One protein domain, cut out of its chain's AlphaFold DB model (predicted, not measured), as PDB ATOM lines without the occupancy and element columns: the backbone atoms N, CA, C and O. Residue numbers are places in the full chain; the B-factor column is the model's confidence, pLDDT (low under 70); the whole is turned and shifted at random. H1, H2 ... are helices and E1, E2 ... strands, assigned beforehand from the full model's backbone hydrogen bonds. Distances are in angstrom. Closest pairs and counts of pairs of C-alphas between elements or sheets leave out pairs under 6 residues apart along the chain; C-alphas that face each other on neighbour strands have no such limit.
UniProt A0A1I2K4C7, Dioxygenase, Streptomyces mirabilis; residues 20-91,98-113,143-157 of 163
ATOM      1  N   MET A  20      21.923 -35.177  40.096       96.31
ATOM      2  CA  MET A  20      21.242 -34.371  41.105       96.31
ATOM      3  C   MET A  20      22.230 -33.616  41.989       96.31
ATOM      4  O   MET A  20      23.304 -34.123  42.296       96.31
ATOM      5  N   ALA A  21      21.831 -32.438  42.459       96.44
ATOM      6  CA  ALA A  21      22.609 -31.650  43.408       96.44
ATOM      7  C   ALA A  21      21.704 -30.986  44.454       96.44
ATOM      8  O   ALA A  21      20.483 -30.927  44.302       96.44
ATOM      9  N   LEU A  22      22.301 -30.485  45.532       96.62
ATOM     10  CA  LEU A  22      21.594 -29.811  46.619       96.62
ATOM     11  C   LEU A  22      22.168 -28.414  46.828       96.62
ATOM     12  O   LEU A  22      23.381 -28.244  46.861       96.62
ATOM     13  N   THR A  23      21.288 -27.443  47.046       95.25
ATOM     14  CA  THR A  23      21.628 -26.134  47.612       95.25
ATOM     15  C   THR A  23      21.043 -26.014  49.020       95.25
ATOM     16  O   THR A  23      20.404 -26.945  49.529       95.25
ATOM     17  N   SER A  24      21.212 -24.860  49.671       93.94
ATOM     18  CA  SER A  24      20.562 -24.614  50.963       93.94
ATOM     19  C   SER A  24      19.030 -24.617  50.842       93.94
ATOM     20  O   SER A  24      18.346 -25.045  51.770       93.94
ATOM     21  N   ARG A  25      18.496 -24.239  49.671       93.06
ATOM     22  CA  ARG A  25      17.053 -24.078  49.425       93.06
ATOM     23  C   ARG A  25      16.439 -25.090  48.464       93.06
ATOM     24  O   ARG A  25      15.239 -25.331  48.561       93.06
ATOM     25  N   PHE A  26      17.217 -25.689  47.564       94.19
ATOM     26  CA  PHE A  26      16.684 -26.508  46.474       94.19
ATOM     27  C   PHE A  26      17.350 -27.879  46.383       94.19
ATOM     28  O   PHE A  26      18.556 -28.022  46.571       94.19
ATOM     29  N   LEU A  27      16.551 -28.886  46.041       95.62
ATOM     30  CA  LEU A  27      17.020 -30.062  45.318       95.62
ATOM     31  C   LEU A  27      16.986 -29.730  43.825       95.62
ATOM     32  O   LEU A  27      15.961 -29.297  43.304       95.62
ATOM     33  N   VAL A  28      18.112 -29.925  43.151       95.88
ATOM     34  CA  VAL A  28      18.285 -29.679  41.721       95.88
ATOM     35  C   VAL A  28      18.296 -31.025  41.014       95.88
ATOM     36  O   VAL A  28      19.193 -31.833  41.252       95.88
ATOM     37  N   LEU A  29      17.315 -31.271  40.148       96.56
ATOM     38  CA  LEU A  29      17.268 -32.458  39.295       96.56
ATOM     39  C   LEU A  29      17.535 -32.047  37.852       96.56
ATOM     40  O   LEU A  29      16.874 -31.142  37.341       96.56
ATOM     41  N   VAL A  30      18.468 -32.730  37.187       96.38
ATOM     42  CA  VAL A  30      18.733 -32.521  35.760       96.38
ATOM     43  C   VAL A  30      18.070 -33.632  34.960       96.38
ATOM     44  O   VAL A  30      18.489 -34.788  34.985       96.38
ATOM     45  N   LEU A  31      17.011 -33.263  34.248       97.00
ATOM     46  CA  LEU A  31      16.224 -34.133  33.389       97.00
ATOM     47  C   LEU A  31      16.771 -34.008  31.969       97.00
ATOM     48  O   LEU A  31      16.223 -33.296  31.124       97.00
ATOM     49  N   ALA A  32      17.900 -34.674  31.733       96.12
ATOM     50  CA  ALA A  32      18.421 -34.855  30.387       96.12
ATOM     51  C   ALA A  32      17.462 -35.754  29.580       96.12
ATOM     52  O   ALA A  32      16.841 -36.648  30.163       96.12
ATOM     53  N   PRO A  33      17.333 -35.569  28.253       95.75
ATOM     54  CA  PRO A  33      16.319 -36.252  27.448       95.75
ATOM     55  C   PRO A  33      16.684 -37.715  27.113       95.75
ATOM     56  O   PRO A  33      16.749 -38.117  25.950       95.75
ATOM     57  N   ALA A  34      16.929 -38.520  28.148       95.69
ATOM     58  CA  ALA A  34      17.222 -39.948  28.090       95.69
ATOM     59  C   ALA A  34      16.048 -40.745  28.679       95.69
ATOM     60  O   ALA A  34      15.910 -40.882  29.895       95.69
ATOM     61  N   PHE A  35      15.192 -41.264  27.807       95.25
ATOM     62  CA  PHE A  35      13.954 -41.951  28.175       95.25
ATOM     63  C   PHE A  35      14.141 -43.465  28.193       95.25
ATOM     64  O   PHE A  35      14.963 -43.997  27.448       95.25
ATOM     65  N   PHE A  36      13.360 -44.176  29.004       93.56
ATOM     66  CA  PHE A  36      13.391 -45.638  29.000       93.56
ATOM     67  C   PHE A  36      12.589 -46.197  27.816       93.56
ATOM     68  O   PHE A  36      11.366 -46.078  27.755       93.56
ATOM     69  N   GLY A  37      13.289 -46.815  26.865       88.44
ATOM     70  CA  GLY A  37      12.736 -47.394  25.639       88.44
ATOM     71  C   GLY A  37      12.365 -48.867  25.799       88.44
ATOM     72  O   GLY A  37      12.915 -49.713  25.099       88.44
ATOM     73  N   LEU A  38      11.449 -49.197  26.716       87.12
ATOM     74  CA  LEU A  38      11.101 -50.598  27.020       87.12
ATOM     75  C   LEU A  38      10.696 -51.434  25.787       87.12
ATOM     76  O   LEU A  38      11.167 -52.569  25.686       87.12
ATOM     77  N   PRO A  39       9.894 -50.922  24.827       86.69
ATOM     78  CA  PRO A  39       9.565 -51.683  23.621       86.69
ATOM     79  C   PRO A  39      10.794 -51.988  22.757       86.69
ATOM     80  O   PRO A  39      10.962 -53.120  22.314       86.69
ATOM     81  N   ALA A  40      11.681 -51.003  22.571       85.00
ATOM     82  CA  ALA A  40      12.907 -51.172  21.797       85.00
ATOM     83  C   ALA A  40      13.833 -52.203  22.459       85.00
ATOM     84  O   ALA A  40      14.318 -53.113  21.784       85.00
ATOM     85  N   ALA A  41      13.996 -52.122  23.781       88.12
ATOM     86  CA  ALA A  41      14.772 -53.078  24.567       88.12
ATOM     87  C   ALA A  41      14.238 -54.512  24.448       88.12
ATOM     88  O   ALA A  41      15.015 -55.448  24.275       88.12
ATOM     89  N   ALA A  42      12.912 -54.688  24.482       90.38
ATOM     90  CA  ALA A  42      12.280 -55.997  24.323       90.38
ATOM     91  C   ALA A  42      12.548 -56.627  22.941       90.38
ATOM     92  O   ALA A  42      12.569 -57.848  22.820       90.38
ATOM     93  N   SER A  43      12.803 -55.806  21.916       91.25
ATOM     94  CA  SER A  43      13.213 -56.244  20.573       91.25
ATOM     95  C   SER A  43      14.735 -56.280  20.345       91.25
ATOM     96  O   SER A  43      15.173 -56.417  19.206       91.25
ATOM     97  N   GLY A  44      15.550 -56.154  21.401       88.50
ATOM     98  CA  GLY A  44      17.019 -56.181  21.322       88.50
ATOM     99  C   GLY A  44      17.687 -54.840  20.986       88.50
ATOM    100  O   GLY A  44      18.888 -54.810  20.726       88.50
ATOM    101  N   GLY A  45      16.932 -53.740  20.981       86.75
ATOM    102  CA  GLY A  45      17.438 -52.373  20.840       86.75
ATOM    103  C   GLY A  45      17.921 -51.769  22.166       86.75
ATOM    104  O   GLY A  45      17.930 -52.429  23.206       86.75
ATOM    105  N   SER A  46      18.321 -50.492  22.143       88.00
ATOM    106  CA  SER A  46      18.781 -49.809  23.359       88.00
ATOM    107  C   SER A  46      17.665 -49.653  24.399       88.00
ATOM    108  O   SER A  46      16.517 -49.343  24.081       88.00
ATOM    109  N   PHE A  47      18.032 -49.810  25.672       90.56
ATOM    110  CA  PHE A  47      17.166 -49.511  26.814       90.56
ATOM    111  C   PHE A  47      16.940 -48.007  27.008       90.56
ATOM    112  O   PHE A  47      15.957 -47.603  27.633       90.56
ATOM    113  N   ILE A  48      17.832 -47.178  26.465       93.19
ATOM    114  CA  ILE A  48      17.771 -45.723  26.556       93.19
ATOM    115  C   ILE A  48      17.488 -45.140  25.176       93.19
ATOM    116  O   ILE A  48      18.232 -45.365  24.228       93.19
ATOM    117  N   ALA A  49      16.437 -44.337  25.082       92.81
ATOM    118  CA  ALA A  49      16.121 -43.536  23.910       92.81
ATOM    119  C   ALA A  49      16.579 -42.092  24.148       92.81
ATOM    120  O   ALA A  49      16.080 -41.418  25.054       92.81
ATOM    121  N   TRP A  50      17.529 -41.612  23.342       93.81
ATOM    122  CA  TRP A  50      17.976 -40.217  23.382       93.81
ATOM    123  C   TRP A  50      17.088 -39.346  22.483       93.81
ATOM    124  O   TRP A  50      17.014 -39.589  21.278       93.81
ATOM    125  N   ARG A  51      16.427 -38.332  23.060       94.25
ATOM    126  CA  ARG A  51      15.393 -37.506  22.399       94.25
ATOM    127  C   ARG A  51      15.702 -35.999  22.482       94.25
ATOM    128  O   ARG A  51      15.037 -35.277  23.229       94.25
ATOM    129  N   PRO A  52      16.741 -35.496  21.790       93.62
ATOM    130  CA  PRO A  52      17.255 -34.131  21.967       93.62
ATOM    131  C   PRO A  52      16.227 -33.022  21.678       93.62
ATOM    132  O   PRO A  52      16.321 -31.927  22.227       93.62
ATOM    133  N   GLU A  53      15.203 -33.298  20.877       93.38
ATOM    134  CA  GLU A  53      14.064 -32.415  20.620       93.38
ATOM    135  C   GLU A  53      13.243 -32.075  21.877       93.38
ATOM    136  O   GLU A  53      12.476 -31.114  21.867       93.38
ATOM    137  N   ARG A  54      13.408 -32.836  22.968       93.06
ATOM    138  CA  ARG A  54      12.733 -32.612  24.256       93.06
ATOM    139  C   ARG A  54      13.475 -31.658  25.197       93.06
ATOM    140  O   ARG A  54      12.938 -31.406  26.275       93.06
ATOM    141  N   ALA A  55      14.631 -31.120  24.783       93.81
ATOM    142  CA  ALA A  55      15.503 -30.249  25.582       93.81
ATOM    143  C   ALA A  55      15.995 -30.904  26.893       93.81
ATOM    144  O   ALA A  55      15.527 -31.971  27.295       93.81
ATOM    145  N   THR A  56      16.966 -30.283  27.567       94.88
ATOM    146  CA  THR A  56      17.274 -30.639  28.961       94.88
ATOM    147  C   THR A  56      16.477 -29.727  29.879       94.88
ATOM    148  O   THR A  56      16.513 -28.505  29.740       94.88
ATOM    149  N   ARG A  57      15.755 -30.313  30.835       95.56
ATOM    150  CA  ARG A  57      14.967 -29.568  31.825       95.56
ATOM    151  C   ARG A  57      15.644 -29.656  33.185       95.56
ATOM    152  O   ARG A  57      16.147 -30.709  33.565       95.56
ATOM    153  N   VAL A  58      15.636 -28.569  33.943       94.81
ATOM    154  CA  VAL A  58      16.165 -28.527  35.309       94.81
ATOM    155  C   VAL A  58      15.021 -28.237  36.265       94.81
ATOM    156  O   VAL A  58      14.380 -27.189  36.174       94.81
ATOM    157  N   ALA A  59      14.763 -29.175  37.175       95.31
ATOM    158  CA  ALA A  59      13.782 -29.007  38.237       95.31
ATOM    159  C   ALA A  59      14.480 -28.462  39.485       95.31
ATOM    160  O   ALA A  59      15.363 -29.111  40.047       95.31
ATOM    161  N   LEU A  60      14.058 -27.286  39.936       93.94
ATOM    162  CA  LEU A  60      14.433 -26.713  41.222       93.94
ATOM    163  C   LEU A  60      13.295 -27.007  42.201       93.94
ATOM    164  O   LEU A  60      12.281 -26.308  42.223       93.94
ATOM    165  N   VAL A  61      13.448 -28.077  42.976       93.69
ATOM    166  CA  VAL A  61      12.469 -28.539  43.965       93.69
ATOM    167  C   VAL A  61      12.754 -27.842  45.301       93.69
ATOM    168  O   VAL A  61      13.800 -28.110  45.902       93.69
ATOM    169  N   PRO A  62      11.877 -26.943  45.786       92.19
ATOM    170  CA  PRO A  62      12.085 -26.265  47.060       92.19
ATOM    171  C   PRO A  62      12.094 -27.252  48.228       92.19
ATOM    172  O   PRO A  62      11.219 -28.108  48.361       92.19
ATOM    173  N   ARG A  63      13.087 -27.125  49.106       91.38
ATOM    174  CA  ARG A  63      13.247 -27.997  50.281       91.38
ATOM    175  C   ARG A  63      12.248 -27.687  51.396       91.38
ATOM    176  O   ARG A  63      12.051 -28.519  52.277       91.38
ATOM    177  N   ASP A  64      11.623 -26.515  51.350       91.19
ATOM    178  CA  ASP A  64      10.546 -26.089  52.248       91.19
ATOM    179  C   ASP A  64       9.165 -26.647  51.848       91.19
ATOM    180  O   ASP A  64       8.188 -26.450  52.568       91.19
ATOM    181  N   GLY A  65       9.080 -27.380  50.730       89.19
ATOM    182  CA  GLY A  65       7.834 -27.955  50.222       89.19
ATOM    183  C   GLY A  65       7.035 -27.023  49.310       89.19
ATOM    184  O   GLY A  65       5.898 -27.349  48.971       89.19
ATOM    185  N   GLY A  66       7.605 -25.887  48.899       89.50
ATOM    186  CA  GLY A  66       7.022 -25.025  47.875       89.50
ATOM    187  C   GLY A  66       6.907 -25.691  46.491       89.50
ATOM    188  O   GLY A  66       7.421 -26.790  46.260       89.50
ATOM    189  N   PRO A  67       6.249 -25.022  45.529       89.44
ATOM    190  CA  PRO A  67       6.070 -25.553  44.180       89.44
ATOM    191  C   PRO A  67       7.399 -25.664  43.418       89.44
ATOM    192  O   PRO A  67       8.251 -24.776  43.492       89.44
ATOM    193  N   VAL A  68       7.547 -26.739  42.634       92.00
ATOM    194  CA  VAL A  68       8.712 -26.961  41.762       92.00
ATOM    195  C   VAL A  68       8.828 -25.836  40.736       92.00
ATOM    196  O   VAL A  68       7.855 -25.483  40.070       92.00
ATOM    197  N   ARG A  69      10.039 -25.296  40.591       91.00
ATOM    198  CA  ARG A  69      10.389 -24.293  39.579       91.00
ATOM    199  C   ARG A  69      11.173 -24.969  38.456       91.00
ATOM    200  O   ARG A  69      11.973 -25.864  38.718       91.00
ATOM    201  N   TRP A  70      10.959 -24.533  37.222       92.31
ATOM    202  CA  TRP A  70      11.536 -25.164  36.036       92.31
ATOM    203  C   TRP A  70      12.415 -24.195  35.255       92.31
ATOM    204  O   TRP A  70      12.055 -23.034  35.081       92.31
ATOM    205  N   ALA A  71      13.534 -24.707  34.756       90.44
ATOM    206  CA  ALA A  71      14.344 -24.079  33.723       90.44
ATOM    207  C   ALA A  71      14.572 -25.072  32.575       90.44
ATOM    208  O   ALA A  71      14.486 -26.287  32.770       90.44
ATOM    209  N   GLU A  72      14.862 -24.558  31.385       90.06
ATOM    210  CA  GLU A  72      15.123 -25.359  30.188       90.06
ATOM    211  C   GLU A  72      16.416 -24.902  29.519       90.06
ATOM    212  O   GLU A  72      16.805 -23.736  29.624       90.06
ATOM    213  N   ASP A  73      17.067 -25.832  28.829       90.25
ATOM    214  CA  ASP A  73      18.291 -25.598  28.074       90.25
ATOM    215  C   ASP A  73      18.347 -26.458  26.809       90.25
ATOM    216  O   ASP A  73      17.556 -27.387  26.632       90.25
ATOM    217  N   GLU A  74      19.324 -26.183  25.943       91.81
ATOM    218  CA  GLU A  74      19.646 -27.093  24.843       91.81
ATOM    219  C   GLU A  74      19.882 -28.521  25.362       91.81
ATOM    220  O   GLU A  74      20.309 -28.730  26.497       91.81
ATOM    221  N   ALA A  75      19.578 -29.532  24.544       94.19
ATOM    222  CA  ALA A  75      19.760 -30.913  24.966       94.19
ATOM    223  C   ALA A  75      21.240 -31.210  25.235       94.19
ATOM    224  O   ALA A  75      22.085 -31.138  24.343       94.19
ATOM    225  N   PHE A  76      21.526 -31.609  26.466       93.38
ATOM    226  CA  PHE A  76      22.834 -32.073  26.894       93.38
ATOM    227  C   PHE A  76      22.684 -33.254  27.847       93.38
ATOM    228  O   PHE A  76      21.682 -33.409  28.546       93.38
ATOM    229  N   TRP A  77      23.704 -34.098  27.872       93.50
ATOM    230  CA  TRP A  77      23.840 -35.161  28.852       93.50
ATOM    231  C   TRP A  77      24.847 -34.741  29.913       93.50
ATOM    232  O   TRP A  77      25.860 -34.116  29.597       93.50
ATOM    233  N   LEU A  78      24.587 -35.100  31.165       93.19
ATOM    234  CA  LEU A  78      25.585 -35.051  32.221       93.19
ATOM    235  C   LEU A  78      25.600 -36.395  32.944       93.19
ATOM    236  O   LEU A  78      24.555 -37.021  33.118       93.19
ATOM    237  N   TRP A  79      26.794 -36.828  33.339       92.69
ATOM    238  CA  TRP A  79      26.957 -37.943  34.259       92.69
ATOM    239  C   TRP A  79      26.867 -37.411  35.697       92.69
ATOM    240  O   TRP A  79      25.819 -37.415  36.332       92.69
ATOM    241  N   HIS A  80      27.939 -36.797  36.181       93.00
ATOM    242  CA  HIS A  80      27.980 -36.315  37.555       93.00
ATOM    243  C   HIS A  80      27.922 -34.791  37.624       93.00
ATOM    244  O   HIS A  80      28.594 -34.081  36.871       93.00
ATOM    245  N   THR A  81      27.129 -34.300  38.568       93.00
ATOM    246  CA  THR A  81      27.229 -32.932  39.072       93.00
ATOM    247  C   THR A  81      28.420 -32.839  40.020       93.00
ATOM    248  O   THR A  81      28.661 -33.760  40.799       93.00
ATOM    249  N   VAL A  82      29.140 -31.722  39.986       92.75
ATOM    250  CA  VAL A  82      30.242 -31.436  40.911       92.75
ATOM    251  C   VAL A  82      29.704 -30.774  42.176       92.75
ATOM    252  O   VAL A  82      29.933 -31.273  43.272       92.75
ATOM    253  N   ASN A  83      28.968 -29.667  42.032       93.06
ATOM    254  CA  ASN A  83      28.383 -28.934  43.155       93.06
ATOM    255  C   ASN A  83      27.196 -28.067  42.708       93.06
ATOM    256  O   ASN A  83      27.086 -27.732  41.529       93.06
ATOM    257  N   ALA A  84      26.343 -27.662  43.652       94.19
ATOM    258  CA  ALA A  84      25.357 -26.605  43.450       94.19
ATOM    259  C   ALA A  84      25.306 -25.654  44.649       94.19
ATOM    260  O   ALA A  84      25.486 -26.064  45.794       94.19
ATOM    261  N   TYR A  85      25.017 -24.380  44.399       92.62
ATOM    262  CA  TYR A  85      24.858 -23.383  45.455       92.62
ATOM    263  C   TYR A  85      23.847 -22.303  45.073       92.62
ATOM    264  O   TYR A  85      23.560 -22.054  43.900       92.62
ATOM    265  N   ASP A  86      23.268 -21.682  46.101       89.94
ATOM    266  CA  ASP A  86      22.415 -20.516  45.931       89.94
ATOM    267  C   ASP A  86      23.285 -19.318  45.562       89.94
ATOM    268  O   ASP A  86      24.207 -18.958  46.294       89.94
ATOM    269  N   SER A  87      22.979 -18.697  44.432       81.31
ATOM    270  CA  SER A  87      23.692 -17.521  43.959       81.31
ATOM    271  C   SER A  87      22.884 -16.276  44.298       81.31
ATOM    272  O   SER A  87      21.673 -16.208  44.068       81.31
ATOM    273  N   SER A  88      23.561 -15.255  44.820       66.25
ATOM    274  CA  SER A  88      23.005 -13.908  44.974       66.25
ATOM    275  C   SER A  88      23.004 -13.131  43.654       66.25
ATOM    276  O   SER A  88      22.838 -11.926  43.686       66.25
ATOM    277  N   GLY A  89      23.257 -13.809  42.521       59.69
ATOM    278  CA  GLY A  89      23.738 -13.257  41.252       59.69
ATOM    279  C   GLY A  89      25.002 -12.392  41.396       59.69
ATOM    280  O   GLY A  89      25.484 -12.117  42.497       59.69
ATOM    281  N   ARG A  90      25.617 -12.012  40.271       51.53
ATOM    282  CA  ARG A  90      26.776 -11.104  40.291       51.53
ATOM    283  C   ARG A  90      26.335  -9.685  40.687       51.53
ATOM    284  O   ARG A  90      25.170  -9.340  40.464       51.53
ATOM    285  N   PRO A  91      27.242  -8.837  41.213       42.78
ATOM    286  CA  PRO A  91      26.983  -7.404  41.331       42.78
ATOM    287  C   PRO A  91      26.558  -6.835  39.965       42.78
ATOM    288  O   PRO A  91      27.306  -6.958  38.997       42.78
ATOM    289  N   ASP A  98      14.132 -12.978  42.351       65.75
ATOM    290  CA  ASP A  98      14.047 -14.428  42.244       65.75
ATOM    291  C   ASP A  98      15.338 -15.144  42.669       65.75
ATOM    292  O   ASP A  98      16.441 -14.747  42.286       65.75
ATOM    293  N   PRO A  99      15.221 -16.269  43.395       68.88
ATOM    294  CA  PRO A  99      16.363 -17.094  43.751       68.88
ATOM    295  C   PRO A  99      17.068 -17.650  42.505       68.88
ATOM    296  O   PRO A  99      16.442 -18.288  41.655       68.88
ATOM    297  N   THR A 100      18.387 -17.458  42.423       83.75
ATOM    298  CA  THR A 100      19.228 -18.094  41.398       83.75
ATOM    299  C   THR A 100      20.013 -19.265  41.982       83.75
ATOM    300  O   THR A 100      20.414 -19.235  43.148       83.75
ATOM    301  N   VAL A 101      20.209 -20.305  41.173       89.94
ATOM    302  CA  VAL A 101      21.009 -21.487  41.520       89.94
ATOM    303  C   VAL A 101      22.112 -21.646  40.488       89.94
ATOM    304  O   VAL A 101      21.840 -21.630  39.286       89.94
ATOM    305  N   THR A 102      23.341 -21.820  40.964       91.31
ATOM    306  CA  THR A 102      24.485 -22.196  40.133       91.31
ATOM    307  C   THR A 102      24.781 -23.679  40.309       91.31
ATOM    308  O   THR A 102      24.785 -24.182  41.432       91.31
ATOM    309  N   LEU A 103      25.011 -24.369  39.190       91.88
ATOM    310  CA  LEU A 103      25.379 -25.778  39.117       91.88
ATOM    311  C   LEU A 103      26.691 -25.923  38.346       91.88
ATOM    312  O   LEU A 103      26.809 -25.452  37.212       91.88
ATOM    313  N   ASP A 104      27.630 -26.642  38.945       91.88
ATOM    314  CA  ASP A 104      28.897 -27.033  38.341       91.88
ATOM    315  C   ASP A 104      28.810 -28.494  37.898       91.88
ATOM    316  O   ASP A 104      28.456 -29.373  38.689       91.88
ATOM    317  N   TYR A 105      29.108 -28.774  36.631       92.56
ATOM    318  CA  TYR A 105      28.997 -30.116  36.059       92.56
ATOM    319  C   TYR A 105      29.899 -30.289  34.834       92.56
ATOM    320  O   TYR A 105      30.440 -29.337  34.276       92.56
ATOM    321  N   VAL A 106      30.071 -31.538  34.406       90.00
ATOM    322  CA  VAL A 106      30.655 -31.848  33.096       90.00
ATOM    323  C   VAL A 106      29.512 -32.179  32.152       90.00
ATOM    324  O   VAL A 106      28.648 -32.986  32.494       90.00
ATOM    325  N   GLN A 107      29.498 -31.552  30.980       90.50
ATOM    326  CA  GLN A 107      28.441 -31.746  29.995       90.50
ATOM    327  C   GLN A 107      28.953 -32.434  28.733       90.50
ATOM    328  O   GLN A 107      30.071 -32.189  28.278       90.50
ATOM    329  N   TRP A 108      28.085 -33.246  28.137       89.25
ATOM    330  CA  TRP A 108      28.252 -33.888  26.841       89.25
ATOM    331  C   TRP A 108      27.113 -33.446  25.909       89.25
ATOM    332  O   TRP A 108      25.969 -33.346  26.353       89.25
ATOM    333  N   PRO A 109      27.366 -33.241  24.606       86.69
ATOM    334  CA  PRO A 109      26.331 -32.797  23.661       86.69
ATOM    335  C   PRO A 109      25.264 -33.867  23.358       86.69
ATOM    336  O   PRO A 109      24.251 -33.581  22.733       86.69
ATOM    337  N   ARG A 110      25.502 -35.120  23.753       84.81
ATOM    338  CA  ARG A 110      24.576 -36.245  23.587       84.81
ATOM    339  C   ARG A 110      24.845 -37.310  24.639       84.81
ATOM    340  O   ARG A 110      25.975 -37.424  25.117       84.81
ATOM    341  N   SER A 111      23.840 -38.128  24.936       81.62
ATOM    342  CA  SER A 111      24.062 -39.360  25.693       81.62
ATOM    343  C   SER A 111      24.850 -40.372  24.855       81.62
ATOM    344  O   SER A 111      24.682 -40.465  23.637       81.62
ATOM    345  N   ALA A 112      25.731 -41.128  25.511       75.44
ATOM    346  CA  ALA A 112      26.429 -42.265  24.911       75.44
ATOM    347  C   ALA A 112      25.654 -43.588  25.069       75.44
ATOM    348  O   ALA A 112      26.046 -44.584  24.474       75.44
ATOM    349  N   LEU A 113      24.587 -43.602  25.878       74.88
ATOM    350  CA  LEU A 113      23.812 -44.807  26.196       74.88
ATOM    351  C   LEU A 113      22.664 -45.075  25.219       74.88
ATOM    352  O   LEU A 113      22.183 -46.204  25.139       74.88
ATOM    353  N   GLY A 143      34.509 -26.271  22.714       44.12
ATOM    354  CA  GLY A 143      35.356 -27.420  22.393       44.12
ATOM    355  C   GLY A 143      34.902 -28.119  21.101       44.12
ATOM    356  O   GLY A 143      33.757 -27.939  20.674       44.12
ATOM    357  N   PRO A 144      35.773 -28.918  20.459       40.41
ATOM    358  CA  PRO A 144      35.425 -29.658  19.249       40.41
ATOM    359  C   PRO A 144      34.250 -30.622  19.482       40.41
ATOM    360  O   PRO A 144      34.024 -31.114  20.589       40.41
ATOM    361  N   CYS A 145      33.493 -30.880  18.411       43.69
ATOM    362  CA  CYS A 145      32.316 -31.749  18.412       43.69
ATOM    363  C   CYS A 145      32.615 -33.098  19.094       43.69
ATOM    364  O   CYS A 145      33.487 -33.840  18.647       43.69
ATOM    365  N   GLY A 146      31.887 -33.414  20.170       55.53
ATOM    366  CA  GLY A 146      31.987 -34.694  20.883       55.53
ATOM    367  C   GLY A 146      32.856 -34.702  22.145       55.53
ATOM    368  O   GLY A 146      32.827 -35.698  22.866       55.53
ATOM    369  N   THR A 147      33.570 -33.620  22.461       62.69
ATOM    370  CA  THR A 147      34.390 -33.551  23.682       62.69
ATOM    371  C   THR A 147      33.563 -33.047  24.872       62.69
ATOM    372  O   THR A 147      32.859 -32.044  24.725       62.69
ATOM    373  N   PRO A 148      33.626 -33.698  26.052       69.06
ATOM    374  CA  PRO A 148      33.020 -33.145  27.255       69.06
ATOM    375  C   PRO A 148      33.650 -31.806  27.628       69.06
ATOM    376  O   PRO A 148      34.860 -31.623  27.504       69.06
ATOM    377  N   CYS A 149      32.833 -30.887  28.132       68.81
ATOM    378  CA  CYS A 149      33.299 -29.604  28.641       68.81
ATOM    379  C   CYS A 149      32.925 -29.474  30.120       68.81
ATOM    380  O   CYS A 149      31.802 -29.808  30.505       68.81
ATOM    381  N   SER A 150      33.858 -28.996  30.945       68.06
ATOM    382  CA  SER A 150      33.530 -28.495  32.280       68.06
ATOM    383  C   SER A 150      32.695 -27.228  32.129       68.06
ATOM    384  O   SER A 150      33.111 -26.293  31.443       68.06
ATOM    385  N   THR A 151      31.522 -27.192  32.747       70.69
ATOM    386  CA  THR A 151      30.559 -26.108  32.578       70.69
ATOM    387  C   THR A 151      29.993 -25.700  33.932       70.69
ATOM    388  O   THR A 151      29.592 -26.535  34.739       70.69
ATOM    389  N   THR A 152      29.945 -24.391  34.156       73.00
ATOM    390  CA  THR A 152      29.202 -23.773  35.254       73.00
ATOM    391  C   THR A 152      28.014 -23.061  34.641       73.00
ATOM    392  O   THR A 152      28.192 -22.204  33.771       73.00
ATOM    393  N   ARG A 153      26.803 -23.403  35.083       77.06
ATOM    394  CA  ARG A 153      25.585 -22.757  34.596       77.06
ATOM    395  C   ARG A 153      24.741 -22.238  35.742       77.06
ATOM    396  O   ARG A 153      24.594 -22.889  36.773       77.06
ATOM    397  N   THR A 154      24.172 -21.058  35.532       71.31
ATOM    398  CA  THR A 154      23.250 -20.428  36.471       71.31
ATOM    399  C   THR A 154      21.874 -20.362  35.835       71.31
ATOM    400  O   THR A 154      21.725 -19.817  34.742       71.31
ATOM    401  N   TRP A 155      20.866 -20.878  36.533       69.25
ATOM    402  CA  TRP A 155      19.470 -20.724  36.135       69.25
ATOM    403  C   TRP A 155      18.736 -19.844  37.147       69.25
ATOM    404  O   TRP A 155      18.881 -19.996  38.364       69.25
ATOM    405  N   SER A 156      17.931 -18.913  36.634       61.00
ATOM    406  CA  SER A 156      16.958 -18.165  37.432       61.00
ATOM    407  C   SER A 156      15.629 -18.906  37.436       61.00
ATOM    408  O   SER A 156      15.188 -19.352  36.380       61.00
ATOM    409  N   SER A 157      14.940 -18.950  38.572       49.84
ATOM    410  CA  SER A 157      13.648 -19.626  38.707       49.84
ATOM    411  C   SER A 157      12.449 -18.941  38.034       49.84
ATOM    412  O   SER A 157      11.314 -19.175  38.453       49.84
TER     413      SER A 157
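This is residues 20 to 91, 98 to 113 and 143 to 157 of the 163 residues of the protein "Dioxygenase" of Streptomyces mirabilis (UniProt A0A1I2K4C7). Two antiparallel sheets, E1 E2 E5 E6 and E7 E8 E9, sit face to face as a small sandwich, with E1 beside E7 along one edge and E6 near E9 at the other. From one end of this body an arm of E3, H1 and E4 reaches away, with the short helix H1 at its tip. The printed part has 103 residues, with nine named strands and one named helix in the order E1 E2 E3 H1 E4 E5 E6 E7 E8 E9, and its class is mostly strand. It is only just compact, close to loose, with a radius of gyration of the C-alphas of 15.2 A and spans of 51 by 36 by 21 A.

In the larger sheet, E1 is residues 20 to 22, beginning at C-alpha 20 (21.242, -34.371, 41.105), E2 is 26 to 31, 15.2 A long, E5 is 56 to 62, 19.3 A, and E6 is 69 to 73, 14.0 A. In the other sheet, E7 is residues 77 to 87, 23.2 A long, E8 is 100 to 108, 23.3 A, and E9 is 149 to 156, 21.8 A, ending at C-alpha 156 (16.958, -18.165, 37.432). E3 is residues 34 to 36, H1 is 38 to 42, with C-alpha 42 at (12.280, -55.997, 24.323), and E4 is 48 to 50.

In the sheet E1 E2 E5 E6, E1 and E2 form a hairpin, with N 28 and O 21 at 2.8 A. E2 and E5 are antiparallel, with N 31 and O 57 at 2.8 A. E5 and E6 form a hairpin, with N 58 and O 71 at 2.8 A. This sheet and E7 E8 E9 make a sandwich, two sheets face to face, 9.1 A centre to centre where they face each other, their strands at 33 degrees. The closest C-alphas of E1 and E7 are those of Ala 21 and Ala 84, 5.7 A apart; those of E6 and E9 are Ala 71 and Trp 155, 6.6 A apart. The sheet E7 E8 E9 is twisted; E7 bends by 89 degrees at residue 80 and E8 by 63 degrees at residue 105. E7 and E8 are antiparallel, with N 82 and O 104 at 2.8 A, as are E8 and E9, with N 151 and O 105 at 2.8 A. E2 runs on into E3 at 76 degrees. E3 and E4 are antiparallel, with N 49 and O 35 at 2.8 A. H1 and E4 are near each other, with 6 pairs of C-alphas within 10 A. H1 is on neither sheet of the sandwich; its one O i to N i+4 pair is within hydrogen-bond range.

The C-alphas of Ser 43 and Pro 91, the two farthest apart, are 54.8 A apart. Residues 92 to 97 and 114 to 142 are not printed, with gaps of 14.7 A and 21.2 A between C-alphas across the cuts. Of the links printed whole, none is long. The mean pLDDT of the printed part is 85.3; residues 88 to 91, 98 to 99, 143 to 150 and 155 to 157 are under 70.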